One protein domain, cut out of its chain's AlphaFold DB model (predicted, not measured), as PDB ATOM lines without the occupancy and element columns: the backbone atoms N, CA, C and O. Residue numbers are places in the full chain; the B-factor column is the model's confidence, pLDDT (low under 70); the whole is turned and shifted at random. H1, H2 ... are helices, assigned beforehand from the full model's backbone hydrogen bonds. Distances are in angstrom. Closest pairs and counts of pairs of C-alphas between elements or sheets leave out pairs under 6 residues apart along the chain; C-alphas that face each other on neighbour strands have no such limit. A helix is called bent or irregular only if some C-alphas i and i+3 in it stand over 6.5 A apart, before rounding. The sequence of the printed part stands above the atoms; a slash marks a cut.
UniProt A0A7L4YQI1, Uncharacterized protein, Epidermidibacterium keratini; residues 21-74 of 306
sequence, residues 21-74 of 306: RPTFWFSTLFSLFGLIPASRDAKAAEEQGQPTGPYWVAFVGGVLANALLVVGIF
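AT A GLANCE: This is residues 21 to 74 of the 306 residues of an uncharacterized protein of Epidermidibacterium keratini (UniProt A0A7L4YQI1). A slim rod of helices: the arm H1b and the helix H2 form a helical hairpin, side by side over only part of H2, and the short first arm H1a folds back against H1b and packs on both. The turn of the hairpin, residues 47 to 52, makes one end of the rod, and the last part of H2 makes the other. The printed part has 54 residues with two named helices, H1 then H2, and no named strand; the class is all helix. It is only just compact, close to loose, with a radius of gyration of the C-alphas of 11.8 A, and spans 43 by 14 by 13 A.

HOW THE PARTS SIT: H1, residues 21 to 46, was assigned as one helix by its hydrogen bonds, but it is bent: C-alphas 29 and 32 are 9.3 A apart. Its arms are H1a, residues 21 to 29, and H1b, residues 32 to 46. H1b touches H1a with residues 33 to 38 alone; the closest C-alphas, of Ser 27 and Gly 34, are 3.9 A apart. The two arms run opposite ways at a shallow tilt of 15 degrees. H1a also touches H2, residues 53 to 74, with the C-alphas of Thr 28 and Gly 62 closest at 4.1 A; they run the same way at a shallow tilt of 27 degrees. H1b and H2 form a helical hairpin, opposite ways at a shallow tilt of 13 degrees. H2 touches H1b with residues 53 to 63 alone, and the closest C-alphas, of Ala 38 and Tyr 55, are 5.3 A apart. Every O i to N i+4 pair is within hydrogen-bond range in H1a and H2; in H1b 9 of 11 are.

IN THESE COORDINATES: H1a begins at C-alpha 21, at (45.432, 44.251, -5.578), and measures 12.6 A. H1b begins at C-alpha 32, at (37.048, 50.841, -17.149), and measures 21.8 A. H2 measures 31.6 A and ends at C-alpha 74, at (46.921, 67.173, -19.438).

THE WHOLE: The two C-alphas farthest apart, of Gly 49 and Phe 74, are 42.8 A apart. The printed part has no cut, and the link from H1 to H2, six residues, is short. The mean pLDDT of the printed part is 86.9, and no printed residue is under 70.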
ATOM      1  N   ARG A  21      44.279  43.468  -5.090       86.38
ATOM      2  CA  ARG A  21      45.432  44.251  -5.578       86.38
ATOM      3  C   ARG A  21      45.576  44.278  -7.110       86.38
ATOM      4  O   ARG A  21      45.841  45.367  -7.618       86.38
ATOM      5  N   PRO A  22      45.395  43.173  -7.865       85.62
ATOM      6  CA  PRO A  22      45.422  43.212  -9.324       85.62
ATOM      7  C   PRO A  22      44.277  44.066  -9.869       85.62
ATOM      8  O   PRO A  22      44.508  44.884 -10.750       85.62
ATOM      9  N   THR A  23      43.075  43.955  -9.292       80.75
ATOM     10  CA  THR A  23      41.893  44.751  -9.658       80.75
ATOM     11  C   THR A  23      42.188  46.254  -9.649       80.75
ATOM     12  O   THR A  23      41.885  46.952 -10.617       80.75
ATOM     13  N   PHE A  24      42.850  46.741  -8.592       88.62
ATOM     14  CA  PHE A  24      43.285  48.135  -8.482       88.62
ATOM     15  C   PHE A  24      44.293  48.522  -9.576       88.62
ATOM     16  O   PHE A  24      44.112  49.542 -10.238       88.62
ATOM     17  N   TRP A  25      45.331  47.711  -9.812       86.44
ATOM     18  CA  TRP A  25      46.360  48.016 -10.816       86.44
ATOM     19  C   TRP A  25      45.832  47.962 -12.254       86.44
ATOM     20  O   TRP A  25      46.067  48.901 -13.012       86.44
ATOM     21  N   PHE A  26      45.049  46.942 -12.616       85.38
ATOM     22  CA  PHE A  26      44.399  46.866 -13.930       85.38
ATOM     23  C   PHE A  26      43.432  48.036 -14.151       85.38
ATOM     24  O   PHE A  26      43.405  48.601 -15.241       85.38
ATOM     25  N   SER A  27      42.692  48.469 -13.127       84.81
ATOM     26  CA  SER A  27      41.840  49.658 -13.240       84.81
ATOM     27  C   SER A  27      42.632  50.976 -13.288       84.81
ATOM     28  O   SER A  27      42.228  51.908 -13.977       84.81
ATOM     29  N   THR A  28      43.793  51.052 -12.631       89.38
ATOM     30  CA  THR A  28      44.677  52.234 -12.692       89.38
ATOM     31  C   THR A  28      45.347  52.383 -14.064       89.38
ATOM     32  O   THR A  28      45.578  53.505 -14.514       89.38
ATOM     33  N   LEU A  29      45.638  51.272 -14.748       84.94
ATOM     34  CA  LEU A  29      46.295  51.261 -16.061       84.94
ATOM     35  C   LEU A  29      45.309  51.302 -17.241       84.94
ATOM     36  O   LEU A  29      45.573  51.990 -18.222       84.94
ATOM     37  N   PHE A  30      44.169  50.609 -17.141       85.69
ATOM     38  CA  PHE A  30      43.203  50.423 -18.237       85.69
ATOM     39  C   PHE A  30      41.794  50.958 -17.910       85.69
ATOM     40  O   PHE A  30      40.802  50.571 -18.533       85.69
ATOM     41  N   SER A  31      41.686  51.844 -16.917       84.06
ATOM     42  CA  SER A  31      40.463  52.565 -16.534       84.06
ATOM     43  C   SER A  31      39.263  51.620 -16.306       84.06
ATOM     44  O   SER A  31      39.223  50.876 -15.321       84.06
ATOM     45  N   LEU A  32      38.286  51.624 -17.224       81.44
ATOM     46  CA  LEU A  32      37.048  50.841 -17.149       81.44
ATOM     47  C   LEU A  32      37.262  49.332 -17.353       81.44
ATOM     48  O   LEU A  32      36.481  48.547 -16.820       81.44
ATOM     49  N   PHE A  33      38.325  48.901 -18.042       78.62
ATOM     50  CA  PHE A  33      38.604  47.469 -18.245       78.62
ATOM     51  C   PHE A  33      38.931  46.733 -16.932       78.62
ATOM     52  O   PHE A  33      38.750  45.521 -16.841       78.62
ATOM     53  N   GLY A  34      39.291  47.464 -15.867       81.31
ATOM     54  CA  GLY A  34      39.401  46.918 -14.510       81.31
ATOM     55  C   GLY A  34      38.094  46.351 -13.928       81.31
ATOM     56  O   GLY A  34      38.139  45.653 -12.916       81.31
ATOM     57  N   LEU A  35      36.939  46.590 -14.561       86.44
ATOM     58  CA  LEU A  35      35.645  46.032 -14.150       86.44
ATOM     59  C   LEU A  35      35.546  44.512 -14.402       86.44
ATOM     60  O   LEU A  35      34.822  43.810 -13.692       86.44
ATOM     61  N   ILE A  36      36.312  43.983 -15.362       83.44
ATOM     62  CA  ILE A  36      36.349  42.547 -15.683       83.44
ATOM     63  C   ILE A  36      36.943  41.736 -14.513       83.44
ATOM     64  O   ILE A  36      36.223  40.895 -13.967       83.44
ATOM     65  N   PRO A  37      38.179  41.998 -14.024       81.25
ATOM     66  CA  PRO A  37      38.674  41.325 -12.825       81.25
ATOM     67  C   PRO A  37      37.836  41.662 -11.584       81.25
ATOM     68  O   PRO A  37      37.619  40.782 -10.759       81.25
ATOM     69  N   ALA A  38      37.295  42.883 -11.460       85.06
ATOM     70  CA  ALA A  38      36.469  43.254 -10.306       85.06
ATOM     71  C   ALA A  38      35.210  42.387 -10.173       85.06
ATOM     72  O   ALA A  38      34.915  41.900  -9.083       85.06
ATOM     73  N   SER A  39      34.487  42.169 -11.274       86.81
ATOM     74  CA  SER A  39      33.263  41.363 -11.277       86.81
ATOM     75  C   SER A  39      33.548  39.868 -11.095       86.81
ATOM     76  O   SER A  39      32.858  39.212 -10.312       86.81
ATOM     77  N   ARG A  40      34.604  39.335 -11.730       85.38
ATOM     78  CA  ARG A  40      35.037  37.939 -11.546       85.38
ATOM     79  C   ARG A  40      35.473  37.655 -10.107       85.38
ATOM     80  O   ARG A  40      35.018  36.681  -9.510       85.38
ATOM     81  N   ASP A  41      36.335  38.500  -9.548       83.31
ATOM     82  CA  ASP A  41      36.921  38.283  -8.223       83.31
ATOM     83  C   ASP A  41      35.890  38.548  -7.105       83.31
ATOM     84  O   ASP A  41      35.893  37.848  -6.091       83.31
ATOM     85  N   ALA A  42      34.939  39.469  -7.320       83.25
ATOM     86  CA  ALA A  42      33.776  39.639  -6.448       83.25
ATOM     87  C   ALA A  42      32.854  38.408  -6.456       83.25
ATOM     88  O   ALA A  42      32.480  37.941  -5.383       83.25
ATOM     89  N   LYS A  43      32.533  37.841  -7.629       79.31
ATOM     90  CA  LYS A  43      31.729  36.609  -7.717       79.31
ATOM     91  C   LYS A  43      32.421  35.435  -7.011       79.31
ATOM     92  O   LYS A  43      31.791  34.741  -6.220       79.31
ATOM     93  N   ALA A  44      33.727  35.260  -7.225       80.06
ATOM     94  CA  ALA A  44      34.508  34.221  -6.551       80.06
ATOM     95  C   ALA A  44      34.548  34.395  -5.018       80.06
ATOM     96  O   ALA A  44      34.669  33.410  -4.292       80.06
ATOM     97  N   ALA A  45      34.439  35.630  -4.512       81.94
ATOM     98  CA  ALA A  45      34.293  35.904  -3.084       81.94
ATOM     99  C   ALA A  45      32.873  35.597  -2.570       81.94
ATOM    100  O   ALA A  45      32.733  35.004  -1.502       81.94
ATOM    101  N   GLU A  46      31.830  35.936  -3.333       81.81
ATOM    102  CA  GLU A  46      30.429  35.641  -3.000       81.81
ATOM    103  C   GLU A  46      30.174  34.128  -2.886       81.81
ATOM    104  O   GLU A  46      29.628  33.670  -1.882       81.81
ATOM    105  N   GLU A  47      30.692  33.340  -3.833       81.38
ATOM    106  CA  GLU A  47      30.672  31.865  -3.813       81.38
ATOM    107  C   GLU A  47      31.402  31.259  -2.592       81.38
ATOM    108  O   GLU A  47      31.163  30.108  -2.229       81.38
ATOM    109  N   GLN A  48      32.267  32.035  -1.929       81.62
ATOM    110  CA  GLN A  48      33.013  31.650  -0.724       81.62
ATOM    111  C   GLN A  48      32.442  32.284   0.564       81.62
ATOM    112  O   GLN A  48      33.042  32.147   1.633       81.62
ATOM    113  N   GLY A  49      31.302  32.985   0.487       81.19
ATOM    114  CA  GLY A  49      30.676  33.678   1.622       81.19
ATOM    115  C   GLY A  49      31.449  34.907   2.124       81.19
ATOM    116  O   GLY A  49      31.293  35.309   3.278       81.19
ATOM    117  N   GLN A  50      32.315  35.482   1.287       82.56
ATOM    118  CA  GLN A  50      33.235  36.570   1.627       82.56
ATOM    119  C   GLN A  50      32.712  37.935   1.135       82.56
ATOM    120  O   GLN A  50      31.978  38.004   0.147       82.56
ATOM    121  N   PRO A  51      33.086  39.054   1.786       85.25
ATOM    122  CA  PRO A  51      32.594  40.376   1.409       85.25
ATOM    123  C   PRO A  51      33.105  40.804   0.025       85.25
ATOM    124  O   PRO A  51      34.308  40.858  -0.223       85.25
ATOM    125  N   THR A  52      32.182  41.193  -0.858       88.25
ATOM    126  CA  THR A  52      32.467  41.616  -2.244       88.25
ATOM    127  C   THR A  52      32.876  43.091  -2.375       88.25
ATOM    128  O   THR A  52      33.489  43.491  -3.365       88.25
ATOM    129  N   GLY A  53      32.592  43.917  -1.362       88.62
ATOM    130  CA  GLY A  53      32.904  45.354  -1.346       88.62
ATOM    131  C   GLY A  53      34.366  45.738  -1.664       88.62
ATOM    132  O   GLY A  53      34.561  46.689  -2.423       88.62
ATOM    133  N   PRO A  54      35.404  45.033  -1.162       90.44
ATOM    134  CA  PRO A  54      36.804  45.385  -1.414       90.44
ATOM    135  C   PRO A  54      37.207  45.414  -2.896       90.44
ATOM    136  O   PRO A  54      38.028  46.248  -3.274       90.44
ATOM    137  N   TYR A  55      36.626  44.558  -3.744       88.25
ATOM    138  CA  TYR A  55      36.932  44.517  -5.182       88.25
ATOM    139  C   TYR A  55      36.330  45.719  -5.923       88.25
ATOM    140  O   TYR A  55      36.989  46.323  -6.768       88.25
ATOM    141  N   TRP A  56      35.121  46.138  -5.539       87.31
ATOM    142  CA  TRP A  56      34.487  47.354  -6.058       87.31
ATOM    143  C   TRP A  56      35.205  48.628  -5.598       87.31
ATOM    144  O   TRP A  56      35.397  49.542  -6.398       87.31
ATOM    145  N   VAL A  57      35.678  48.673  -4.348       92.12
ATOM    146  CA  VAL A  57      36.525  49.772  -3.847       92.12
ATOM    147  C   VAL A  57      37.868  49.816  -4.587       92.12
ATOM    148  O   VAL A  57      38.318  50.900  -4.954       92.12
ATOM    149  N   ALA A  58      38.485  48.662  -4.866       88.88
ATOM    150  CA  ALA A  58      39.713  48.578  -5.657       88.88
ATOM    151  C   ALA A  58      39.516  49.073  -7.102       88.88
ATOM    152  O   ALA A  58      40.346  49.833  -7.598       88.88
ATOM    153  N   PHE A  59      38.405  48.708  -7.751       89.88
ATOM    154  CA  PHE A  59      38.042  49.219  -9.075       89.88
ATOM    155  C   PHE A  59      37.828  50.739  -9.069       89.88
ATOM    156  O   PHE A  59      38.530  51.462  -9.769       89.88
ATOM    157  N   VAL A  60      36.917  51.258  -8.236       92.25
ATOM    158  CA  VAL A  60      36.614  52.703  -8.202       92.25
ATOM    159  C   VAL A  60      37.852  53.525  -7.819       92.25
ATOM    160  O   VAL A  60      38.102  54.571  -8.417       92.25
ATOM    161  N   GLY A  61      38.673  53.032  -6.885       92.75
ATOM    162  CA  GLY A  61      39.950  53.654  -6.532       92.75
ATOM    163  C   GLY A  61      40.936  53.716  -7.703       92.75
ATOM    164  O   GLY A  61      41.584  54.746  -7.887       92.75
ATOM    165  N   GLY A  62      41.018  52.661  -8.518       91.50
ATOM    166  CA  GLY A  62      41.865  52.628  -9.713       91.50
ATOM    167  C   GLY A  62      41.389  53.581 -10.813       91.50
ATOM    168  O   GLY A  62      42.196  54.347 -11.336       91.50
ATOM    169  N   VAL A  63      40.080  53.629 -11.099       91.75
ATOM    170  CA  VAL A  63      39.502  54.601 -12.052       91.75
ATOM    171  C   VAL A  63      39.780  56.044 -11.612       91.75
ATOM    172  O   VAL A  63      40.169  56.871 -12.436       91.75
ATOM    173  N   LEU A  64      39.629  56.357 -10.321       94.06
ATOM    174  CA  LEU A  64      39.913  57.696  -9.792       94.06
ATOM    175  C   LEU A  64      41.411  58.039  -9.845       94.06
ATOM    176  O   LEU A  64      41.762  59.160 -10.215       94.06
ATOM    177  N   ALA A  65      42.297  57.087  -9.538       92.81
ATOM    178  CA  ALA A  65      43.744  57.274  -9.666       92.81
ATOM    179  C   ALA A  65      44.163  57.513 -11.129       92.81
ATOM    180  O   ALA A  65      44.938  58.429 -11.406       92.81
ATOM    181  N   ASN A  66      43.598  56.748 -12.067       91.31
ATOM    182  CA  ASN A  66      43.793  56.925 -13.505       91.31
ATOM    183  C   ASN A  66      43.303  58.305 -13.983       91.31
ATOM    184  O   ASN A  66      44.040  59.013 -14.667       91.31
ATOM    185  N   ALA A  67      42.107  58.731 -13.567       92.81
ATOM    186  CA  ALA A  67      41.560  60.039 -13.922       92.81
ATOM    187  C   ALA A  67      42.437  61.197 -13.408       92.81
ATOM    188  O   ALA A  67      42.710  62.136 -14.154       92.81
ATOM    189  N   LEU A  68      42.935  61.116 -12.167       95.00
ATOM    190  CA  LEU A  68      43.865  62.105 -11.608       95.00
ATOM    191  C   LEU A  68      45.214  62.121 -12.343       95.00
ATOM    192  O   LEU A  68      45.759  63.198 -12.581       95.00
ATOM    193  N   LEU A  69      45.731  60.956 -12.746       92.75
ATOM    194  CA  LEU A  69      46.955  60.832 -13.542       92.75
ATOM    195  C   LEU A  69      46.781  61.493 -14.919       92.75
ATOM    196  O   LEU A  69      47.603  62.324 -15.307       92.75
ATOM    197  N   VAL A  70      45.689  61.192 -15.628       91.62
ATOM    198  CA  VAL A  70      45.377  61.786 -16.940       91.62
ATOM    199  C   VAL A  70      45.185  63.301 -16.829       91.62
ATOM    200  O   VAL A  70      45.782  64.039 -17.609       91.62
ATOM    201  N   VAL A  71      44.435  63.789 -15.833       93.31
ATOM    202  CA  VAL A  71      44.280  65.234 -15.579       93.31
ATOM    203  C   VAL A  71      45.625  65.889 -15.244       93.31
ATOM    204  O   VAL A  71      45.893  66.983 -15.733       93.31
ATOM    205  N   GLY A  72      46.496  65.223 -14.482       92.94
ATOM    206  CA  GLY A  72      47.851  65.699 -14.189       92.94
ATOM    207  C   GLY A  72      48.733  65.815 -15.436       92.94
ATOM    208  O   GLY A  72      49.394  66.836 -15.621       92.94
ATOM    209  N   ILE A  73      48.694  64.820 -16.330       91.81
ATOM    210  CA  ILE A  73      49.401  64.855 -17.622       91.81
ATOM    211  C   ILE A  73      48.853  65.978 -18.512       91.81
ATOM    212  O   ILE A  73      49.633  66.772 -19.041       91.81
ATOM    213  N   PHE A  74      47.529  66.096 -18.652       89.44
ATOM    214  CA  PHE A  74      46.921  67.173 -19.438       89.44
ATOM    215  C   PHE A  74      47.244  68.553 -18.861       89.44
ATOM    216  O   PHE A  74      47.587  69.449 -19.625       89.44
TER     217      PHE A  74